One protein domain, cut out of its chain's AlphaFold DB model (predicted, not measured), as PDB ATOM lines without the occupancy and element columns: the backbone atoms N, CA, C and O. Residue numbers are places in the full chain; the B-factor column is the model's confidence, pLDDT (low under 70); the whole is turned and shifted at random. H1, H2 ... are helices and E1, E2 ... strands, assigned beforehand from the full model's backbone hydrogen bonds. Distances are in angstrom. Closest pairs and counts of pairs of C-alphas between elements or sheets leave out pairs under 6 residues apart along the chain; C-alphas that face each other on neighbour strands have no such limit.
ATOM      1  N   PRO A  32     168.717 103.389 129.371       64.94
ATOM      2  CA  PRO A  32     167.418 103.722 129.933       64.94
ATOM      3  C   PRO A  32     167.533 104.461 131.267       64.94
ATOM      4  O   PRO A  32     166.631 105.202 131.604       64.94
ATOM      5  N   LEU A  33     168.638 104.328 132.013       72.25
ATOM      6  CA  LEU A  33     168.853 105.056 133.269       72.25
ATOM      7  C   LEU A  33     169.486 106.444 133.073       72.25
ATOM      8  O   LEU A  33     169.455 107.255 133.997       72.25
ATOM      9  N   THR A  34     170.089 106.723 131.914       83.25
ATOM     10  CA  THR A  34     170.870 107.953 131.672       83.25
ATOM     11  C   THR A  34     170.339 108.830 130.541       83.25
ATOM     12  O   THR A  34     170.698 110.003 130.473       83.25
ATOM     13  N   ASP A  35     169.515 108.282 129.652       86.19
ATOM     14  CA  ASP A  35     168.896 108.974 128.526       86.19
ATOM     15  C   ASP A  35     167.375 109.054 128.753       86.19
ATOM     16  O   ASP A  35     166.712 108.013 128.777       86.19
ATOM     17  N   PRO A  36     166.797 110.262 128.907       92.06
ATOM     18  CA  PRO A  36     165.357 110.444 129.075       92.06
ATOM     19  C   PRO A  36     164.513 109.793 127.976       92.06
ATOM     20  O   PRO A  36     163.436 109.284 128.273       92.06
ATOM     21  N   ALA A  37     164.988 109.759 126.728       93.69
ATOM     22  CA  ALA A  37     164.254 109.128 125.635       93.69
ATOM     23  C   ALA A  37     164.236 107.599 125.785       93.69
ATOM     24  O   ALA A  37     163.208 106.955 125.563       93.69
ATOM     25  N   ALA A  38     165.358 107.012 126.214       93.25
ATOM     26  CA  ALA A  38     165.455 105.582 126.497       93.25
ATOM     27  C   ALA A  38     164.660 105.188 127.749       93.25
ATOM     28  O   ALA A  38     164.006 104.146 127.733       93.25
ATOM     29  N   MET A  39     164.662 106.024 128.793       92.44
ATOM     30  CA  MET A  39     163.803 105.837 129.966       92.44
ATOM     31  C   MET A  39     162.336 105.831 129.548       92.44
ATOM     32  O   MET A  39     161.623 104.870 129.822       92.44
ATOM     33  N   TYR A  40     161.916 106.867 128.819       94.25
ATOM     34  CA  TYR A  40     160.545 107.013 128.356       94.25
ATOM     35  C   TYR A  40     160.096 105.801 127.534       94.25
ATOM     36  O   TYR A  40     159.015 105.273 127.759       94.25
ATOM     37  N   CYS A  41     160.948 105.287 126.641       95.06
ATOM     38  CA  CYS A  41     160.654 104.060 125.904       95.06
ATOM     39  C   CYS A  41     160.297 102.878 126.822       95.06
ATOM     40  O   CYS A  41     159.288 102.209 126.600       95.06
ATOM     41  N   VAL A  42     161.106 102.639 127.858       92.94
ATOM     42  CA  VAL A  42     160.881 101.547 128.816       92.94
ATOM     43  C   VAL A  42     159.637 101.803 129.668       92.94
ATOM     44  O   VAL A  42     158.876 100.873 129.927       92.94
ATOM     45  N   GLU A  43     159.381 103.054 130.059       92.94
ATOM     46  CA  GLU A  43     158.163 103.447 130.783       92.94
ATOM     47  C   GLU A  43     156.883 103.187 129.976       92.94
ATOM     48  O   GLU A  43     155.844 102.902 130.565       92.94
ATOM     49  N   GLN A  44     156.950 103.248 128.642       94.38
ATOM     50  CA  GLN A  44     155.836 102.909 127.751       94.38
ATOM     51  C   GLN A  44     155.733 101.401 127.449       94.38
ATOM     52  O   GLN A  44     155.004 101.012 126.545       94.38
ATOM     53  N   GLU A  45     156.449 100.547 128.191       94.25
ATOM     54  CA  GLU A  45     156.545  99.091 127.969       94.25
ATOM     55  C   GLU A  45     157.251  98.700 126.654       94.25
ATOM     56  O   GLU A  45     157.186  97.551 126.209       94.25
ATOM     57  N   GLY A  46     157.969  99.642 126.038       93.44
ATOM     58  CA  GLY A  46     158.803  99.404 124.870       93.44
ATOM     59  C   GLY A  46     160.178  98.841 125.231       93.44
ATOM     60  O   GLY A  46     160.699  99.002 126.337       93.44
ATOM     61  N   LYS A  47     160.813  98.183 124.262       93.12
ATOM     62  CA  LYS A  47     162.182  97.681 124.378       93.12
ATOM     63  C   LYS A  47     163.156  98.632 123.691       93.12
ATOM     64  O   LYS A  47     163.081  98.848 122.484       93.12
ATOM     65  N   PHE A  48     164.133  99.133 124.442       92.12
ATOM     66  CA  PHE A  48     165.259  99.863 123.868       92.12
ATOM     67  C   PHE A  48     166.175  98.914 123.076       92.12
ATOM     68  O   PHE A  48     166.718  97.949 123.623       92.12
ATOM     69  N   ILE A  49     166.377  99.200 121.790       91.69
ATOM     70  CA  ILE A  49     167.312  98.487 120.912       91.69
ATOM     71  C   ILE A  49     168.219  99.481 120.183       91.69
ATOM     72  O   ILE A  49     167.846 100.626 119.949       91.69
ATOM     73  N   ARG A  50     169.409  99.036 119.765       91.31
ATOM     74  CA  ARG A  50     170.258  99.803 118.844       91.31
ATOM     75  C   ARG A  50     170.410  99.080 117.521       91.31
ATOM     76  O   ARG A  50     170.806  97.915 117.499       91.31
ATOM     77  N   ILE A  51     170.181  99.802 116.435       90.62
ATOM     78  CA  ILE A  51     170.344  99.320 115.066       90.62
ATOM     79  C   ILE A  51     171.529 100.060 114.436       90.62
ATOM     80  O   ILE A  51     171.740 101.247 114.684       90.62
ATOM     81  N   SER A  52     172.350  99.337 113.671       91.88
ATOM     82  CA  SER A  52     173.432  99.951 112.897       91.88
ATOM     83  C   SER A  52     172.862 100.466 111.582       91.88
ATOM     84  O   SER A  52     172.363  99.679 110.779       91.88
ATOM     85  N   GLU A  53     172.970 101.766 111.352       88.94
ATOM     86  CA  GLU A  53     172.588 102.426 110.109       88.94
ATOM     87  C   GLU A  53     173.846 103.007 109.459       88.94
ATOM     88  O   GLU A  53     174.285 104.119 109.758       88.94
ATOM     89  N   GLY A  54     174.492 102.195 108.615       90.62
ATOM     90  CA  GLY A  54     175.837 102.488 108.117       90.62
ATOM     91  C   GLY A  54     176.847 102.526 109.267       90.62
ATOM     92  O   GLY A  54     176.924 101.579 110.053       90.62
ATOM     93  N   ASP A  55     177.582 103.633 109.371       90.69
ATOM     94  CA  ASP A  55     178.566 103.876 110.435       90.69
ATOM     95  C   ASP A  55     177.935 104.403 111.740       90.69
ATOM     96  O   ASP A  55     178.622 104.546 112.753       90.69
ATOM     97  N   ASN A  56     176.627 104.679 111.740       86.12
ATOM     98  CA  ASN A  56     175.913 105.213 112.895       86.12
ATOM     99  C   ASN A  56     175.213 104.099 113.679       86.12
ATOM    100  O   ASN A  56     174.713 103.126 113.113       86.12
ATOM    101  N   ARG A  57     175.127 104.262 115.002       88.38
ATOM    102  CA  ARG A  57     174.270 103.434 115.860       88.38
ATOM    103  C   ARG A  57     173.076 104.268 116.287       88.38
ATOM    104  O   ARG A  57     173.242 105.191 117.077       88.38
ATOM    105  N   VAL A  58     171.904 103.929 115.772       91.00
ATOM    106  CA  VAL A  58     170.652 104.632 116.058       91.00
ATOM    107  C   VAL A  58     169.858 103.823 117.078       91.00
ATOM    108  O   VAL A  58     169.785 102.592 116.998       91.00
ATOM    109  N   GLY A  59     169.328 104.505 118.088       92.75
ATOM    110  CA  GLY A  59     168.513 103.888 119.123       92.75
ATOM    111  C   GLY A  59     167.029 103.930 118.761       92.75
ATOM    112  O   GLY A  59     166.507 104.968 118.360       92.75
ATOM    113  N   TYR A  60     166.348 102.803 118.941       94.75
ATOM    114  CA  TYR A  60     164.920 102.654 118.686       94.75
ATOM    115  C   TYR A  60     164.196 102.160 119.931       94.75
ATOM    116  O   TYR A  60     164.726 101.355 120.701       94.75
ATOM    117  N   CYS A  61     162.957 102.612 120.072       95.81
ATOM    118  CA  CYS A  61     161.965 102.009 120.937       95.81
ATOM    119  C   CYS A  61     161.141 101.001 120.135       95.81
ATOM    120  O   CYS A  61     160.428 101.387 119.209       95.81
ATOM    121  N   GLU A  62     161.274  99.716 120.453       96.19
ATOM    122  CA  GLU A  62     160.580  98.607 119.795       96.19
ATOM    123  C   GLU A  62     159.415  98.120 120.668       96.19
ATOM    124  O   GLU A  62     159.633  97.624 121.771       96.19
ATOM    125  N   PHE A  63     158.186  98.224 120.162       95.38
ATOM    126  CA  PHE A  63     156.993  97.642 120.794       95.38
ATOM    127  C   PHE A  63     156.694  96.250 120.234       95.38
ATOM    128  O   PHE A  63     156.248  95.346 120.938       95.38
ATOM    129  N   SER A  64     156.977  96.059 118.946       94.81
ATOM    130  CA  SER A  64     156.909  94.772 118.267       94.81
ATOM    131  C   SER A  64     157.852  94.760 117.064       94.81
ATOM    132  O   SER A  64     158.406  95.786 116.679       94.81
ATOM    133  N   LYS A  65     158.008  93.608 116.407       89.56
ATOM    134  CA  LYS A  65     158.882  93.471 115.230       89.56
ATOM    135  C   LYS A  65     158.558  94.469 114.101       89.56
ATOM    136  O   LYS A  65     159.464  94.916 113.393       89.56
ATOM    137  N   ASP A  66     157.278  94.801 113.951       94.50
ATOM    138  CA  ASP A  66     156.775  95.689 112.899       94.50
ATOM    139  C   ASP A  66     156.517  97.117 113.409       94.50
ATOM    140  O   ASP A  66     156.259  98.017 112.612       94.50
ATOM    141  N   GLU A  67     156.645  97.348 114.718       96.19
ATOM    142  CA  GLU A  67     156.419  98.643 115.351       96.19
ATOM    143  C   GLU A  67     157.640  99.079 116.158       96.19
ATOM    144  O   GLU A  67     157.886  98.625 117.279       96.19
ATOM    145  N   LYS A  68     158.390 100.012 115.570       95.62
ATOM    146  CA  LYS A  68     159.515 100.682 116.213       95.62
ATOM    147  C   LYS A  68     159.558 102.152 115.830       95.62
ATOM    148  O   LYS A  68     159.243 102.511 114.695       95.62
ATOM    149  N   TYR A  69     160.012 102.977 116.760       96.50
ATOM    150  CA  TYR A  69     160.207 104.410 116.567       96.50
ATOM    151  C   TYR A  69     161.618 104.788 116.993       96.50
ATOM    152  O   TYR A  69     162.140 104.224 117.954       96.50
ATOM    153  N   GLU A  70     162.251 105.720 116.286       95.50
ATOM    154  CA  GLU A  70     163.508 106.297 116.760       95.50
ATOM    155  C   GLU A  70     163.273 106.981 118.117       95.50
ATOM    156  O   GLU A  70     162.243 107.626 118.324       95.50
ATOM    157  N   LEU A  71     164.197 106.797 119.061       94.50
ATOM    158  CA  LEU A  71     164.022 107.237 120.450       94.50
ATOM    159  C   LEU A  71     163.792 108.736 120.584       94.50
ATOM    160  O   LEU A  71     162.833 109.146 121.237       94.50
ATOM    161  N   GLN A  72     164.661 109.537 119.966       92.69
ATOM    162  CA  GLN A  72     164.592 110.992 120.062       92.69
ATOM    163  C   GLN A  72     163.279 111.515 119.481       92.69
ATOM    164  O   GLN A  72     162.604 112.317 120.121       92.69
ATOM    165  N   ASP A  73     162.877 110.995 118.322       95.81
ATOM    166  CA  ASP A  73     161.624 111.365 117.665       95.81
ATOM    167  C   ASP A  73     160.395 110.936 118.473       95.81
ATOM    168  O   ASP A  73     159.389 111.648 118.522       95.81
ATOM    169  N   TYR A  74     160.432 109.764 119.112       95.38
ATOM    170  CA  TYR A  74     159.333 109.310 119.960       95.38
ATOM    171  C   TYR A  74     159.179 110.189 121.203       95.38
ATOM    172  O   TYR A  74     158.073 110.635 121.506       95.38
ATOM    173  N   TYR A  75     160.289 110.500 121.868       95.38
ATOM    174  CA  TYR A  75     160.290 111.369 123.037       95.38
ATOM    175  C   TYR A  75     159.889 112.810 122.693       95.38
ATOM    176  O   TYR A  75     159.103 113.417 123.416       95.38
ATOM    177  N   GLN A  76     160.348 113.355 121.562       95.44
ATOM    178  CA  GLN A  76     159.984 114.713 121.152       95.44
ATOM    179  C   GLN A  76     158.483 114.849 120.877       95.44
ATOM    180  O   GLN A  76     157.872 115.815 121.326       95.44
ATOM    181  N   ARG A  77     157.865 113.857 120.219       95.31
ATOM    182  CA  ARG A  77     156.408 113.843 120.013       95.31
ATOM    183  C   ARG A  77     155.642 113.905 121.332       95.31
ATOM    184  O   ARG A  77     154.686 114.665 121.437       95.31
ATOM    185  N   HIS A  78     156.091 113.165 122.344       93.69
ATOM    186  CA  HIS A  78     155.500 113.223 123.679       93.69
ATOM    187  C   HIS A  78     155.588 114.627 124.299       93.69
ATOM    188  O   HIS A  78     154.604 115.124 124.847       93.69
ATOM    189  N   LEU A  79     156.745 115.290 124.190       94.38
ATOM    190  CA  LEU A  79     156.925 116.653 124.701       94.38
ATOM    191  C   LEU A  79     156.013 117.660 123.989       94.38
ATOM    192  O   LEU A  79     155.399 118.504 124.645       94.38
ATOM    193  N   ASP A  80     155.897 117.559 122.666       94.44
ATOM    194  CA  ASP A  80     155.047 118.441 121.863       94.44
ATOM    195  C   ASP A  80     153.560 118.256 122.225       94.44
ATOM    196  O   ASP A  80     152.818 119.231 122.373       94.44
ATOM    197  N   GLU A  81     153.123 117.010 122.437       91.56
ATOM    198  CA  GLU A  81     151.766 116.684 122.890       91.56
ATOM    199  C   GLU A  81     151.461 117.262 124.276       91.56
ATOM    200  O   GLU A  81     150.367 117.788 124.491       91.56
ATOM    201  N   GLN A  82     152.417 117.213 125.208       89.31
ATOM    202  CA  GLN A  82     152.259 117.811 126.535       89.31
ATOM    203  C   GLN A  82     152.138 119.337 126.475       89.31
ATOM    204  O   GLN A  82     151.310 119.912 127.181       89.31
ATOM    205  N   GLN A  83     152.921 119.999 125.620       87.06
ATOM    206  CA  GLN A  83     152.853 121.452 125.434       87.06
ATOM    207  C   GLN A  83     151.543 121.900 124.780       87.06
ATOM    208  O   GLN A  83     151.009 122.951 125.119       87.06
ATOM    209  N   ALA A  84     150.990 121.104 123.864       79.69
ATOM    210  CA  ALA A  84     149.701 121.400 123.242       79.69
ATOM    211  C   ALA A  84     148.513 121.307 124.223       79.69
ATOM    212  O   ALA A  84     147.419 121.776 123.909       79.69
ATOM    213  N   GLN A  85     148.716 120.695 125.393       70.12
ATOM    214  CA  GLN A  85     147.700 120.493 126.431       70.12
ATOM    215  C   GLN A  85     147.827 121.469 127.617       70.12
ATOM    216  O   GLN A  85     147.001 121.404 128.532       70.12
TER     217      GLN A  85
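Overview. This is residues 32 to 85 of the 86 residues of an uncharacterized protein of Vibrio sp. qd031 (UniProt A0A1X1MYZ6). What does one see first? A small, strongly twisted sheet of three strands has a short helix, H1, over one face, and from the end of E3 a longer helix, H2, stands up from that same face, with residues 79 to 85 sticking out. The hairpin turn at Asp 55, between E1 and E2, and the last printed residue, Gln 85, just past H2, lie at opposite ends of the length. What is it made of? The 54 printed residues hold two named helices and three named strands, in the order H1 E1 E2 E3 H2, of mixed class; the sheet E1 - E2 - E3 is antiparallel and a meander, each strand the antiparallel neighbour of the one before. How large is its outline? It is compact, with a radius of gyration of the C-alphas of 11.5 A, yet elongated, spanning 37 by 24 by 21 A.

Arrangement. Where does the first helix lie? H1, residues 36 to 43, is on the sheet of E1, residues 47 to 53, E2, residues 56 to 64, and E3, residues 67 to 70, at a height over the sheet of 9.1 A. It lies over E1 and E2 and runs along the strands, at 10 degrees to E1 on the local plane; its closest C-alphas to E2 are those of Cys 41 and Cys 61, 5.5 A. How do the strands pair? E1 and E2 form a hairpin, with N 49 and O 60 2.9 A apart, within hydrogen-bond range. E2 bends by 56 degrees at residue 61 and forms a hairpin with E3, where N 61 and O 69 are within range at 2.8 A. Where does the last helix go? H2, residues 71 to 83, is on the same face as H1, two layers with helices on one face of a sheet, and its line rises 50 degrees out of the local plane. With residues 71 to 75 alone it touches H1, about perpendicular at 87 degrees; the closest C-alphas, of Ala 37 and Tyr 75, are 5.2 A apart. Are the helices' backbones in order? In H1 and H2 every O i to N i+4 pair is within hydrogen-bond range.

Along the chain. Where does the first element begin? C-alpha 36 of H1 is at (165.357, 110.444, 129.075). How long are the elements? H1 measures 10.2 A, E1 18.3 A, E2 22.3 A, E3 10.5 A and H2 18.8 A. Where does the last one end? C-alpha 83 of H2 is at (152.853, 121.452, 125.434).

Size, cuts and confidence. How far does it reach? The two C-alphas farthest apart, of Asp 55 and Gln 85, are 38.5 A apart. Is it unbroken? The printed part has no cut, and its four links are tight. Where is confidence low? The mean pLDDT of the printed part is 91.2, and only residue 32 is under 70.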